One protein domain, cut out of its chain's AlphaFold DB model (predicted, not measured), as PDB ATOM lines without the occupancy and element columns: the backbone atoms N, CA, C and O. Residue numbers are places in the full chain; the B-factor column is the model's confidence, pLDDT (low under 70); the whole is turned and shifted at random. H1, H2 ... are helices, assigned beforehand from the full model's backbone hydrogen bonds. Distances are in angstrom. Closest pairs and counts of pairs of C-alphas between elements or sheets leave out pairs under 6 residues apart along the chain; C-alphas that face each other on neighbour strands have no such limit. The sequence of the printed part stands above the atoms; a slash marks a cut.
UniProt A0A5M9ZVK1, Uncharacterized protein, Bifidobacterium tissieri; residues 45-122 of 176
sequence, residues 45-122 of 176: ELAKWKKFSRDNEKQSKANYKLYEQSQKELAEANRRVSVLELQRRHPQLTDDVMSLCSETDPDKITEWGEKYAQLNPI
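What this domain is: This is residues 45 to 122 of the 176 residues of an uncharacterized protein of Bifidobacterium tissieri (UniProt A0A5M9ZVK1). One very long helix, H1, sticks out as a free arm with residues 45 to 74 and ends in a small compact head, where the chain folds back and H3 packs side by side with residues 78 to 86 of H1. The little helix H2 sits in the connection between H1 and H3, near both. The printed part has 78 residues with three named helices, in the order H1, H2, H3, and no named strand; its class is all helix. The whole is extended, with a radius of gyration of the C-alphas of 21.8 A and spans of 74 by 18 by 17 A, and the arm makes the length.

How they stand to each other: H1, residues 45 to 89, touches H3, residues 106 to 119, with its residues 78 to 86 alone. Their closest C-alphas, those of Arg 79 and Pro 106, are 5.0 A apart. The two run the same way at a shallow tilt of 12 degrees. H2, residues 95 to 98, is close to H1 but not clearly touching, the closest C-alphas being those of Val 83 and Met 98 at 7.5 A. H2 is also close to H3 but not clearly touching, with the C-alphas of Met 98 and Gly 113 closest at 7.7 A. In H1 and H3 every O i to N i+4 pair is within hydrogen-bond range; H2 is too short for such a pair, and its one O i to N i+3 pair is within range.

Where its parts are: H1 begins at C-alpha 45, (-63.941, -53.728, -19.049), and runs 63.7 A to C-alpha 89, (-2.430, -53.088, -35.507). H2 has four residues, Asp 95 to Met 98. H3 runs 20.2 A from Pro 106 to Leu 119, whose C-alpha is at (0.983, -51.989, -49.852).

The domain as a whole: The C-alphas of Glu 45 and Ile 122, the two farthest apart, are 74.1 A apart. Without the free residues 45 to 74, the remaining 48 residues span 30 by 17 by 17 A. The link from H1 to H2 is tight and that from H2 to H3 is short. The printed part has no cut, and no printed residue is under 70 in pLDDT.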
ATOM      1  N   GLU A  45     -65.034 -52.809 -18.728       88.75
ATOM      2  CA  GLU A  45     -63.941 -53.728 -19.049       88.75
ATOM      3  C   GLU A  45     -63.608 -53.701 -20.545       88.75
ATOM      4  O   GLU A  45     -62.440 -53.577 -20.922       88.75
ATOM      5  N   LEU A  46     -64.617 -53.727 -21.424       89.12
ATOM      6  CA  LEU A  46     -64.412 -53.624 -22.871       89.12
ATOM      7  C   LEU A  46     -63.723 -52.302 -23.254       89.12
ATOM      8  O   LEU A  46     -62.832 -52.283 -24.110       89.12
ATOM      9  N   ALA A  47     -64.115 -51.189 -22.629       92.31
ATOM     10  CA  ALA A  47     -63.480 -49.891 -22.843       92.31
ATOM     11  C   ALA A  47     -62.011 -49.892 -22.382       92.31
ATOM     12  O   ALA A  47     -61.136 -49.387 -23.097       92.31
ATOM     13  N   LYS A  48     -61.719 -50.519 -21.236       94.31
ATOM     14  CA  LYS A  48     -60.362 -50.682 -20.697       94.31
ATOM     15  C   LYS A  48     -59.475 -51.506 -21.634       94.31
ATOM     16  O   LYS A  48     -58.373 -51.067 -21.962       94.31
ATOM     17  N   TRP A  49     -59.966 -52.636 -22.147       94.44
ATOM     18  CA  TRP A  49     -59.235 -53.468 -23.112       94.44
ATOM     19  C   TRP A  49     -58.979 -52.756 -24.440       94.44
ATOM     20  O   TRP A  49     -57.865 -52.814 -24.963       94.44
ATOM     21  N   LYS A  50     -59.961 -52.013 -24.966       95.19
ATOM     22  CA  LYS A  50     -59.771 -51.188 -26.172       95.19
ATOM     23  C   LYS A  50     -58.692 -50.127 -25.967       95.19
ATOM     24  O   LYS A  50     -57.858 -49.918 -26.848       95.19
ATOM     25  N   LYS A  51     -58.681 -49.473 -24.802       95.81
ATOM     26  CA  LYS A  51     -57.640 -48.501 -24.453       95.81
ATOM     27  C   LYS A  51     -56.265 -49.165 -24.383       95.81
ATOM     28  O   LYS A  51     -55.345 -48.678 -25.031       95.81
ATOM     29  N   PHE A  52     -56.145 -50.294 -23.683       94.94
ATOM     30  CA  PHE A  52     -54.889 -51.042 -23.609       94.94
ATOM     31  C   PHE A  52     -54.395 -51.503 -24.976       94.94
ATOM     32  O   PHE A  52     -53.207 -51.387 -25.252       94.94
ATOM     33  N   SER A  53     -55.288 -51.971 -25.849       95.69
ATOM     34  CA  SER A  53     -54.935 -52.358 -27.215       95.69
ATOM     35  C   SER A  53     -54.333 -51.181 -27.988       95.69
ATOM     36  O   SER A  53     -53.252 -51.309 -28.561       95.69
ATOM     37  N   ARG A  54     -54.965 -50.003 -27.923       96.19
ATOM     38  CA  ARG A  54     -54.453 -48.793 -28.581       96.19
ATOM     39  C   ARG A  54     -53.125 -48.318 -27.988       96.19
ATOM     40  O   ARG A  54     -52.232 -47.902 -28.727       96.19
ATOM     41  N   ASP A  55     -52.989 -48.365 -26.665       96.25
ATOM     42  CA  ASP A  55     -51.760 -47.968 -25.978       96.25
ATOM     43  C   ASP A  55     -50.612 -48.937 -26.304       96.25
ATOM     44  O   ASP A  55     -49.500 -48.491 -26.590       96.25
ATOM     45  N   ASN A  56     -50.889 -50.244 -26.366       96.31
ATOM     46  CA  ASN A  56     -49.925 -51.262 -26.774       96.31
ATOM     47  C   ASN A  56     -49.488 -51.075 -28.233       96.31
ATOM     48  O   ASN A  56     -48.294 -51.090 -28.514       96.31
ATOM     49  N   GLU A  57     -50.418 -50.806 -29.154       94.88
ATOM     50  CA  GLU A  57     -50.081 -50.533 -30.555       94.88
ATOM     51  C   GLU A  57     -49.164 -49.306 -30.681       94.88
ATOM     52  O   GLU A  57     -48.162 -49.323 -31.406       94.88
ATOM     53  N   LYS A  58     -49.464 -48.236 -29.932       96.19
ATOM     54  CA  LYS A  58     -48.628 -47.031 -29.892       96.19
ATOM     55  C   LYS A  58     -47.235 -47.331 -29.335       96.19
ATOM     56  O   LYS A  58     -46.246 -46.858 -29.898       96.19
ATOM     57  N   GLN A  59     -47.150 -48.106 -28.255       96.25
ATOM     58  CA  GLN A  59     -45.878 -48.514 -27.657       96.25
ATOM     59  C   GLN A  59     -45.078 -49.427 -28.587       96.25
ATOM     60  O   GLN A  59     -43.887 -49.206 -28.752       96.25
ATOM     61  N   SER A  60     -45.717 -50.383 -29.259       95.50
ATOM     62  CA  SER A  60     -45.074 -51.269 -30.233       95.50
ATOM     63  C   SER A  60     -44.424 -50.470 -31.366       95.50
ATOM     64  O   SER A  60     -43.242 -50.640 -31.660       95.50
ATOM     65  N   LYS A  61     -45.147 -49.487 -31.920       95.62
ATOM     66  CA  LYS A  61     -44.605 -48.570 -32.937       95.62
ATOM     67  C   LYS A  61     -43.427 -47.741 -32.419       95.62
ATOM     68  O   LYS A  61     -42.475 -47.509 -33.161       95.62
ATOM     69  N   ALA A  62     -43.483 -47.272 -31.173       96.44
ATOM     70  CA  ALA A  62     -42.377 -46.534 -30.565       96.44
ATOM     71  C   ALA A  62     -41.152 -47.436 -30.336       96.44
ATOM     72  O   ALA A  62     -40.041 -47.061 -30.702       96.44
ATOM     73  N   ASN A  63     -41.365 -48.643 -29.812       96.19
ATOM     74  CA  ASN A  63     -40.318 -49.629 -29.561       96.19
ATOM     75  C   ASN A  63     -39.639 -50.073 -30.855       96.19
ATOM     76  O   ASN A  63     -38.423 -50.201 -30.879       96.19
ATOM     77  N   TYR A  64     -40.396 -50.243 -31.941       96.75
ATOM     78  CA  TYR A  64     -39.823 -50.566 -33.245       96.75
ATOM     79  C   TYR A  64     -38.867 -49.471 -33.738       96.75
ATOM     80  O   TYR A  64     -37.752 -49.768 -34.151       96.75
ATOM     81  N   LYS A  65     -39.246 -48.194 -33.606       96.75
ATOM     82  CA  LYS A  65     -38.361 -47.074 -33.970       96.75
ATOM     83  C   LYS A  65     -37.106 -47.017 -33.103       96.75
ATOM     84  O   LYS A  65     -36.022 -46.765 -33.619       96.75
ATOM     85  N   LEU A  66     -37.248 -47.251 -31.798       96.69
ATOM     86  CA  LEU A  66     -36.105 -47.326 -30.885       96.69
ATOM     87  C   LEU A  66     -35.183 -48.494 -31.245       96.69
ATOM     88  O   LEU A  66     -33.967 -48.338 -31.238       96.69
ATOM     89  N   TYR A  67     -35.752 -49.640 -31.618       97.00
ATOM     90  CA  TYR A  67     -34.991 -50.783 -32.102       97.00
ATOM     91  C   TYR A  67     -34.205 -50.427 -33.368       97.00
ATOM     92  O   TYR A  67     -32.991 -50.613 -33.388       97.00
ATOM     93  N   GLU A  68     -34.838 -49.829 -34.381       97.31
ATOM     94  CA  GLU A  68     -34.145 -49.390 -35.600       97.31
ATOM     95  C   GLU A  68     -33.010 -48.396 -35.310       97.31
ATOM     96  O   GLU A  68     -31.940 -48.488 -35.909       97.31
ATOM     97  N   GLN A  69     -33.224 -47.450 -34.390       97.12
ATOM     98  CA  GLN A  69     -32.183 -46.511 -33.959       97.12
ATOM     99  C   GLN A  69     -31.023 -47.240 -33.275       97.12
ATOM    100  O   GLN A  69     -29.876 -47.053 -33.668       97.12
ATOM    101  N   SER A  70     -31.323 -48.138 -32.334       96.06
ATOM    102  CA  SER A  70     -30.300 -48.917 -31.629       96.06
ATOM    103  C   SER A  70     -29.479 -49.799 -32.571       96.06
ATOM    104  O   SER A  70     -28.275 -49.931 -32.386       96.06
ATOM    105  N   GLN A  71     -30.093 -50.355 -33.621       96.38
ATOM    106  CA  GLN A  71     -29.382 -51.153 -34.620       96.38
ATOM    107  C   GLN A  71     -28.407 -50.294 -35.434       96.38
ATOM    108  O   GLN A  71     -27.291 -50.728 -35.711       96.38
ATOM    109  N   LYS A  72     -28.792 -49.058 -35.774       95.06
ATOM    110  CA  LYS A  72     -27.898 -48.113 -36.463       95.06
ATOM    111  C   LYS A  72     -26.724 -47.702 -35.580       95.06
ATOM    112  O   LYS A  72     -25.589 -47.709 -36.045       95.06
ATOM    113  N   GLU A  73     -26.991 -47.387 -34.315       95.69
ATOM    114  CA  GLU A  73     -25.951 -47.041 -33.341       95.69
ATOM    115  C   GLU A  73     -24.984 -48.208 -33.111       95.69
ATOM    116  O   GLU A  73     -23.771 -48.008 -33.067       95.69
ATOM    117  N   LEU A  74     -25.504 -49.435 -33.025       95.69
ATOM    118  CA  LEU A  74     -24.697 -50.644 -32.884       95.69
ATOM    119  C   LEU A  74     -23.808 -50.858 -34.115       95.69
ATOM    120  O   LEU A  74     -22.611 -51.104 -33.967       95.69
ATOM    121  N   ALA A  75     -24.359 -50.719 -35.324       94.06
ATOM    122  CA  ALA A  75     -23.585 -50.833 -36.558       94.06
ATOM    123  C   ALA A  75     -22.456 -49.789 -36.620       94.06
ATOM    124  O   ALA A  75     -21.312 -50.123 -36.938       94.06
ATOM    125  N   GLU A  76     -22.742 -48.540 -36.249       94.06
ATOM    126  CA  GLU A  76     -21.735 -47.480 -36.198       94.06
ATOM    127  C   GLU A  76     -20.657 -47.752 -35.136       94.06
ATOM    128  O   GLU A  76     -19.466 -47.561 -35.399       94.06
ATOM    129  N   ALA A  77     -21.047 -48.231 -33.954       95.25
ATOM    130  CA  ALA A  77     -20.113 -48.598 -32.896       95.25
ATOM    131  C   ALA A  77     -19.186 -49.739 -33.336       95.25
ATOM    132  O   ALA A  77     -17.970 -49.613 -33.197       95.25
ATOM    133  N   ASN A  78     -19.732 -50.802 -33.934       95.12
ATOM    134  CA  ASN A  78     -18.945 -51.923 -34.452       95.12
ATOM    135  C   ASN A  78     -17.956 -51.472 -35.530       95.12
ATOM    136  O   ASN A  78     -16.784 -51.850 -35.493       95.12
ATOM    137  N   ARG A  79     -18.395 -50.600 -36.444       93.94
ATOM    138  CA  ARG A  79     -17.507 -49.975 -37.427       93.94
ATOM    139  C   ARG A  79     -16.360 -49.238 -36.737       93.94
ATOM    140  O   ARG A  79     -15.202 -49.509 -37.038       93.94
ATOM    141  N   ARG A  80     -16.648 -48.341 -35.790       93.62
ATOM    142  CA  ARG A  80     -15.609 -47.575 -35.073       93.62
ATOM    143  C   ARG A  80     -14.632 -48.481 -34.322       93.62
ATOM    144  O   ARG A  80     -13.434 -48.227 -34.366       93.62
ATOM    145  N   VAL A  81     -15.124 -49.538 -33.674       95.25
ATOM    146  CA  VAL A  81     -14.275 -50.526 -32.990       95.25
ATOM    147  C   VAL A  81     -13.322 -51.190 -33.982       95.25
ATOM    148  O   VAL A  81     -12.118 -51.173 -33.743       95.25
ATOM    149  N   SER A  82     -13.825 -51.676 -35.122       93.00
ATOM    150  CA  SER A  82     -12.979 -52.313 -36.143       93.00
ATOM    151  C   SER A  82     -11.901 -51.369 -36.684       93.00
ATOM    152  O   SER A  82     -10.740 -51.759 -36.794       93.00
ATOM    153  N   VAL A  83     -12.251 -50.099 -36.930       92.69
ATOM    154  CA  VAL A  83     -11.295 -49.062 -37.339       92.69
ATOM    155  C   VAL A  83     -10.209 -48.911 -36.276       92.69
ATOM    156  O   VAL A  83      -9.036 -49.063 -36.589       92.69
ATOM    157  N   LEU A  84     -10.574 -48.686 -35.012       94.00
ATOM    158  CA  LEU A  84      -9.604 -48.482 -33.930       94.00
ATOM    159  C   LEU A  84      -8.689 -49.696 -33.716       94.00
ATOM    160  O   LEU A  84      -7.488 -49.536 -33.490       94.00
ATOM    161  N   GLU A  85      -9.223 -50.914 -33.804       94.00
ATOM    162  CA  GLU A  85      -8.425 -52.140 -33.722       94.00
ATOM    163  C   GLU A  85      -7.434 -52.259 -34.880       94.00
ATOM    164  O   GLU A  85      -6.297 -52.702 -34.691       94.00
ATOM    165  N   LEU A  86      -7.843 -51.840 -36.074       92.19
ATOM    166  CA  LEU A  86      -7.009 -51.852 -37.263       92.19
ATOM    167  C   LEU A  86      -5.910 -50.787 -37.192       92.19
ATOM    168  O   LEU A  86      -4.755 -51.108 -37.451       92.19
ATOM    169  N   GLN A  87      -6.228 -49.572 -36.739       91.75
ATOM    170  CA  GLN A  87      -5.247 -48.507 -36.487       91.75
ATOM    171  C   GLN A  87      -4.231 -48.911 -35.413       91.75
ATOM    172  O   GLN A  87      -3.040 -48.628 -35.526       91.75
ATOM    173  N   ARG A  88      -4.680 -49.635 -34.380       91.44
ATOM    174  CA  ARG A  88      -3.793 -50.183 -33.349       91.44
ATOM    175  C   ARG A  88      -2.826 -51.228 -33.911       91.44
ATOM    176  O   ARG A  88      -1.681 -51.282 -33.467       91.44
ATOM    177  N   ARG A  89      -3.277 -52.078 -34.841       91.19
ATOM    178  CA  ARG A  89      -2.430 -53.088 -35.507       91.19
ATOM    179  C   ARG A  89      -1.522 -52.481 -36.579       91.19
ATOM    180  O   ARG A  89      -0.404 -52.954 -36.765       91.19
ATOM    181  N   HIS A  90      -1.996 -51.442 -37.255       90.69
ATOM    182  CA  HIS A  90      -1.339 -50.790 -38.382       90.69
ATOM    183  C   HIS A  90      -1.334 -49.269 -38.178       90.69
ATOM    184  O   HIS A  90      -2.210 -48.575 -38.701       90.69
ATOM    185  N   PRO A  91      -0.338 -48.724 -37.453       88.88
ATOM    186  CA  PRO A  91      -0.256 -47.293 -37.150       88.88
ATOM    187  C   PRO A  91      -0.208 -46.370 -38.380       88.88
ATOM    188  O   PRO A  91      -0.467 -45.179 -38.258       88.88
ATOM    189  N   GLN A  92       0.111 -46.899 -39.568       87.12
ATOM    190  CA  GLN A  92       0.080 -46.150 -40.831       87.12
ATOM    191  C   GLN A  92      -1.339 -45.807 -41.304       87.12
ATOM    192  O   GLN A  92      -1.507 -44.956 -42.176       87.12
ATOM    193  N   LEU A  93      -2.359 -46.483 -40.770       90.00
ATOM    194  CA  LEU A  93      -3.756 -46.210 -41.076       90.00
ATOM    195  C   LEU A  93      -4.247 -45.067 -40.189       90.00
ATOM    196  O   LEU A  93      -4.898 -45.280 -39.173       90.00
ATOM    197  N   THR A  94      -3.930 -43.829 -40.549       89.56
ATOM    198  CA  THR A  94      -4.503 -42.658 -39.872       89.56
ATOM    199  C   THR A  94      -5.987 -42.493 -40.218       89.56
ATOM    200  O   THR A  94      -6.500 -43.150 -41.126       89.56
ATOM    201  N   ASP A  95      -6.701 -41.620 -39.503       89.62
ATOM    202  CA  ASP A  95      -8.116 -41.334 -39.793       89.62
ATOM    203  C   ASP A  95      -8.314 -40.809 -41.230       89.62
ATOM    204  O   ASP A  95      -9.235 -41.231 -41.927       89.62
ATOM    205  N   ASP A  96      -7.366 -40.008 -41.730       89.88
ATOM    206  CA  ASP A  96      -7.346 -39.539 -43.122       89.88
ATOM    207  C   ASP A  96      -7.279 -40.698 -44.120       89.88
ATOM    208  O   ASP A  96      -7.980 -40.699 -45.131       89.88
ATOM    209  N   VAL A  97      -6.469 -41.721 -43.836       90.19
ATOM    210  CA  VAL A  97      -6.384 -42.914 -44.686       90.19
ATOM    211  C   VAL A  97      -7.669 -43.730 -44.577       90.19
ATOM    212  O   VAL A  97      -8.218 -44.136 -45.596       90.19
ATOM    213  N   MET A  98      -8.204 -43.914 -43.367       90.12
ATOM    214  CA  MET A  98      -9.471 -44.622 -43.157       90.12
ATOM    215  C   MET A  98     -10.664 -43.909 -43.813       90.12
ATOM    216  O   MET A  98     -11.640 -44.571 -44.162       90.12
ATOM    217  N   SER A  99     -10.580 -42.596 -44.060       90.12
ATOM    218  CA  SER A  99     -11.587 -41.845 -44.823       90.12
ATOM    219  C   SER A  99     -11.693 -42.274 -46.296       90.12
ATOM    220  O   SER A  99     -12.738 -42.087 -46.917       90.12
ATOM    221  N   LEU A 100     -10.649 -42.911 -46.848       89.19
ATOM    222  CA  LEU A 100     -10.652 -43.490 -48.198       89.19
ATOM    223  C   LEU A 100     -11.422 -44.820 -48.264       89.19
ATOM    224  O   LEU A 100     -11.721 -45.306 -49.357       89.19
ATOM    225  N   CYS A 101     -11.739 -45.428 -47.116       90.12
ATOM    226  CA  CYS A 101     -12.505 -46.664 -47.042       90.12
ATOM    227  C   CYS A 101     -14.011 -46.366 -47.149       90.12
ATOM    228  O   CYS A 101     -14.615 -45.813 -46.228       90.12
ATOM    229  N   SER A 102     -14.636 -46.761 -48.263       89.62
ATOM    230  CA  SER A 102     -16.082 -46.602 -48.494       89.62
ATOM    231  C   SER A 102     -16.948 -47.661 -47.806       89.62
ATOM    232  O   SER A 102     -18.174 -47.590 -47.868       89.62
ATOM    233  N   GLU A 103     -16.330 -48.668 -47.196       89.81
ATOM    234  CA  GLU A 103     -17.036 -49.824 -46.668       89.81
ATOM    235  C   GLU A 103     -17.559 -49.566 -45.249       89.81
ATOM    236  O   GLU A 103     -16.923 -48.903 -44.423       89.81
ATOM    237  N   THR A 104     -18.748 -50.088 -44.959       86.31
ATOM    238  CA  THR A 104     -19.416 -49.917 -43.660       86.31
ATOM    239  C   THR A 104     -19.367 -51.166 -42.791       86.31
ATOM    240  O   THR A 104     -19.545 -51.059 -41.579       86.31
ATOM    241  N   ASP A 105     -19.113 -52.328 -43.396       91.31
ATOM    242  CA  ASP A 105     -19.060 -53.608 -42.694       91.31
ATOM    243  C   ASP A 105     -17.699 -53.779 -41.999       91.31
ATOM    244  O   ASP A 105     -16.661 -53.640 -42.653       91.31
ATOM    245  N   PRO A 106     -17.667 -54.125 -40.701       91.19
ATOM    246  CA  PRO A 106     -16.431 -54.169 -39.913       91.19
ATOM    247  C   PRO A 106     -15.389 -55.157 -40.463       91.19
ATOM    248  O   PRO A 106     -14.191 -54.860 -40.478       91.19
ATOM    249  N   ASP A 107     -15.834 -56.304 -40.976       92.44
ATOM    250  CA  ASP A 107     -14.941 -57.330 -41.528       92.44
ATOM    251  C   ASP A 107     -14.241 -56.834 -42.795       92.44
ATOM    252  O   ASP A 107     -13.027 -56.959 -42.956       92.44
ATOM    253  N   LYS A 108     -14.986 -56.171 -43.678       93.88
ATOM    254  CA  LYS A 108     -14.433 -55.654 -44.928       93.88
ATOM    255  C   LYS A 108     -13.563 -54.414 -44.716       93.88
ATOM    256  O   LYS A 108     -12.610 -54.215 -45.467       93.88
ATOM    257  N   ILE A 109     -13.847 -53.604 -43.692       93.12
ATOM    258  CA  ILE A 109     -12.958 -52.514 -43.254       93.12
ATOM    259  C   ILE A 109     -11.607 -53.089 -42.832       93.12
ATOM    260  O   ILE A 109     -10.560 -52.570 -43.223       93.12
ATOM    261  N   THR A 110     -11.636 -54.190 -42.080       92.38
ATOM    262  CA  THR A 110     -10.431 -54.901 -41.648       92.38
ATOM    263  C   THR A 110      -9.640 -55.412 -42.848       92.38
ATOM    264  O   THR A 110      -8.464 -55.077 -42.984       92.38
ATOM    265  N   GLU A 111     -10.281 -56.129 -43.776       94.44
ATOM    266  CA  GLU A 111      -9.618 -56.605 -44.997       94.44
ATOM    267  C   GLU A 111      -9.030 -55.466 -45.837       94.44
ATOM    268  O   GLU A 111      -7.943 -55.593 -46.407       94.44
ATOM    269  N   TRP A 112      -9.760 -54.354 -45.956       94.31
ATOM    270  CA  TRP A 112      -9.310 -53.191 -46.707       94.31
ATOM    271  C   TRP A 112      -8.046 -52.591 -46.093       94.31
ATOM    272  O   TRP A 112      -7.065 -52.374 -46.807       94.31
ATOM    273  N   GLY A 113      -8.031 -52.362 -44.778       93.00
ATOM    274  CA  GLY A 113      -6.860 -51.774 -44.133       93.00
ATOM    275  C   GLY A 113      -5.684 -52.742 -44.056       93.00
ATOM    276  O   GLY A 113      -4.547 -52.302 -44.194       93.00
ATOM    277  N   GLU A 114      -5.920 -54.053 -43.953       92.38
ATOM    278  CA  GLU A 114      -4.857 -55.057 -44.082       92.38
ATOM    279  C   GLU A 114      -4.215 -55.018 -45.478       92.38
ATOM    280  O   GLU A 114      -2.988 -54.973 -45.590       92.38
ATOM    281  N   LYS A 115      -5.017 -54.941 -46.550       92.38
ATOM    282  CA  LYS A 115      -4.508 -54.769 -47.926       92.38
ATOM    283  C   LYS A 115      -3.732 -53.460 -48.077       92.38
ATOM    284  O   LYS A 115      -2.661 -53.445 -48.682       92.38
ATOM    285  N   TYR A 116      -4.236 -52.366 -47.511       91.25
ATOM    286  CA  TYR A 116      -3.544 -51.078 -47.552       91.25
ATOM    287  C   TYR A 116      -2.209 -51.118 -46.798       91.25
ATOM    288  O   TYR A 116      -1.199 -50.619 -47.295       91.25
ATOM    289  N   ALA A 117      -2.184 -51.732 -45.615       91.25
ATOM    290  CA  ALA A 117      -0.986 -51.869 -44.797       91.25
ATOM    291  C   ALA A 117       0.077 -52.754 -45.466       91.25
ATOM    292  O   ALA A 117       1.267 -52.473 -45.335       91.25
ATOM    293  N   GLN A 118      -0.336 -53.780 -46.221       90.56
ATOM    294  CA  GLN A 118       0.569 -54.597 -47.041       90.56
ATOM    295  C   GLN A 118       1.213 -53.793 -48.179       90.56
ATOM    296  O   GLN A 118       2.384 -54.003 -48.486       90.56
ATOM    297  N   LEU A 119       0.469 -52.867 -48.793       88.44
ATOM    298  CA  LEU A 119       0.983 -51.989 -49.852       88.44
ATOM    299  C   LEU A 119       1.875 -50.865 -49.306       88.44
ATOM    300  O   LEU A 119       2.787 -50.422 -49.999       88.44
ATOM    301  N   ASN A 120       1.630 -50.426 -48.068       86.38
ATOM    302  CA  ASN A 120       2.366 -49.357 -47.394       86.38
ATOM    303  C   ASN A 120       2.969 -49.853 -46.066       86.38
ATOM    304  O   ASN A 120       2.492 -49.482 -44.983       86.38
ATOM    305  N   PRO A 121       4.002 -50.713 -46.116       82.62
ATOM    306  CA  PRO A 121       4.688 -51.154 -44.914       82.62
ATOM    307  C   PRO A 121       5.480 -49.992 -44.305       82.62
ATOM    308  O   PRO A 121       6.208 -49.277 -44.995       82.62
ATOM    309  N   ILE A 122       5.380 -49.823 -42.987       76.12
ATOM    310  CA  ILE A 122       6.270 -48.917 -42.260       76.12
ATOM    311  C   ILE A 122       7.637 -49.601 -42.179       76.12
ATOM    312  O   ILE A 122       7.766 -50.664 -41.571       76.12
TER     313      ILE A 122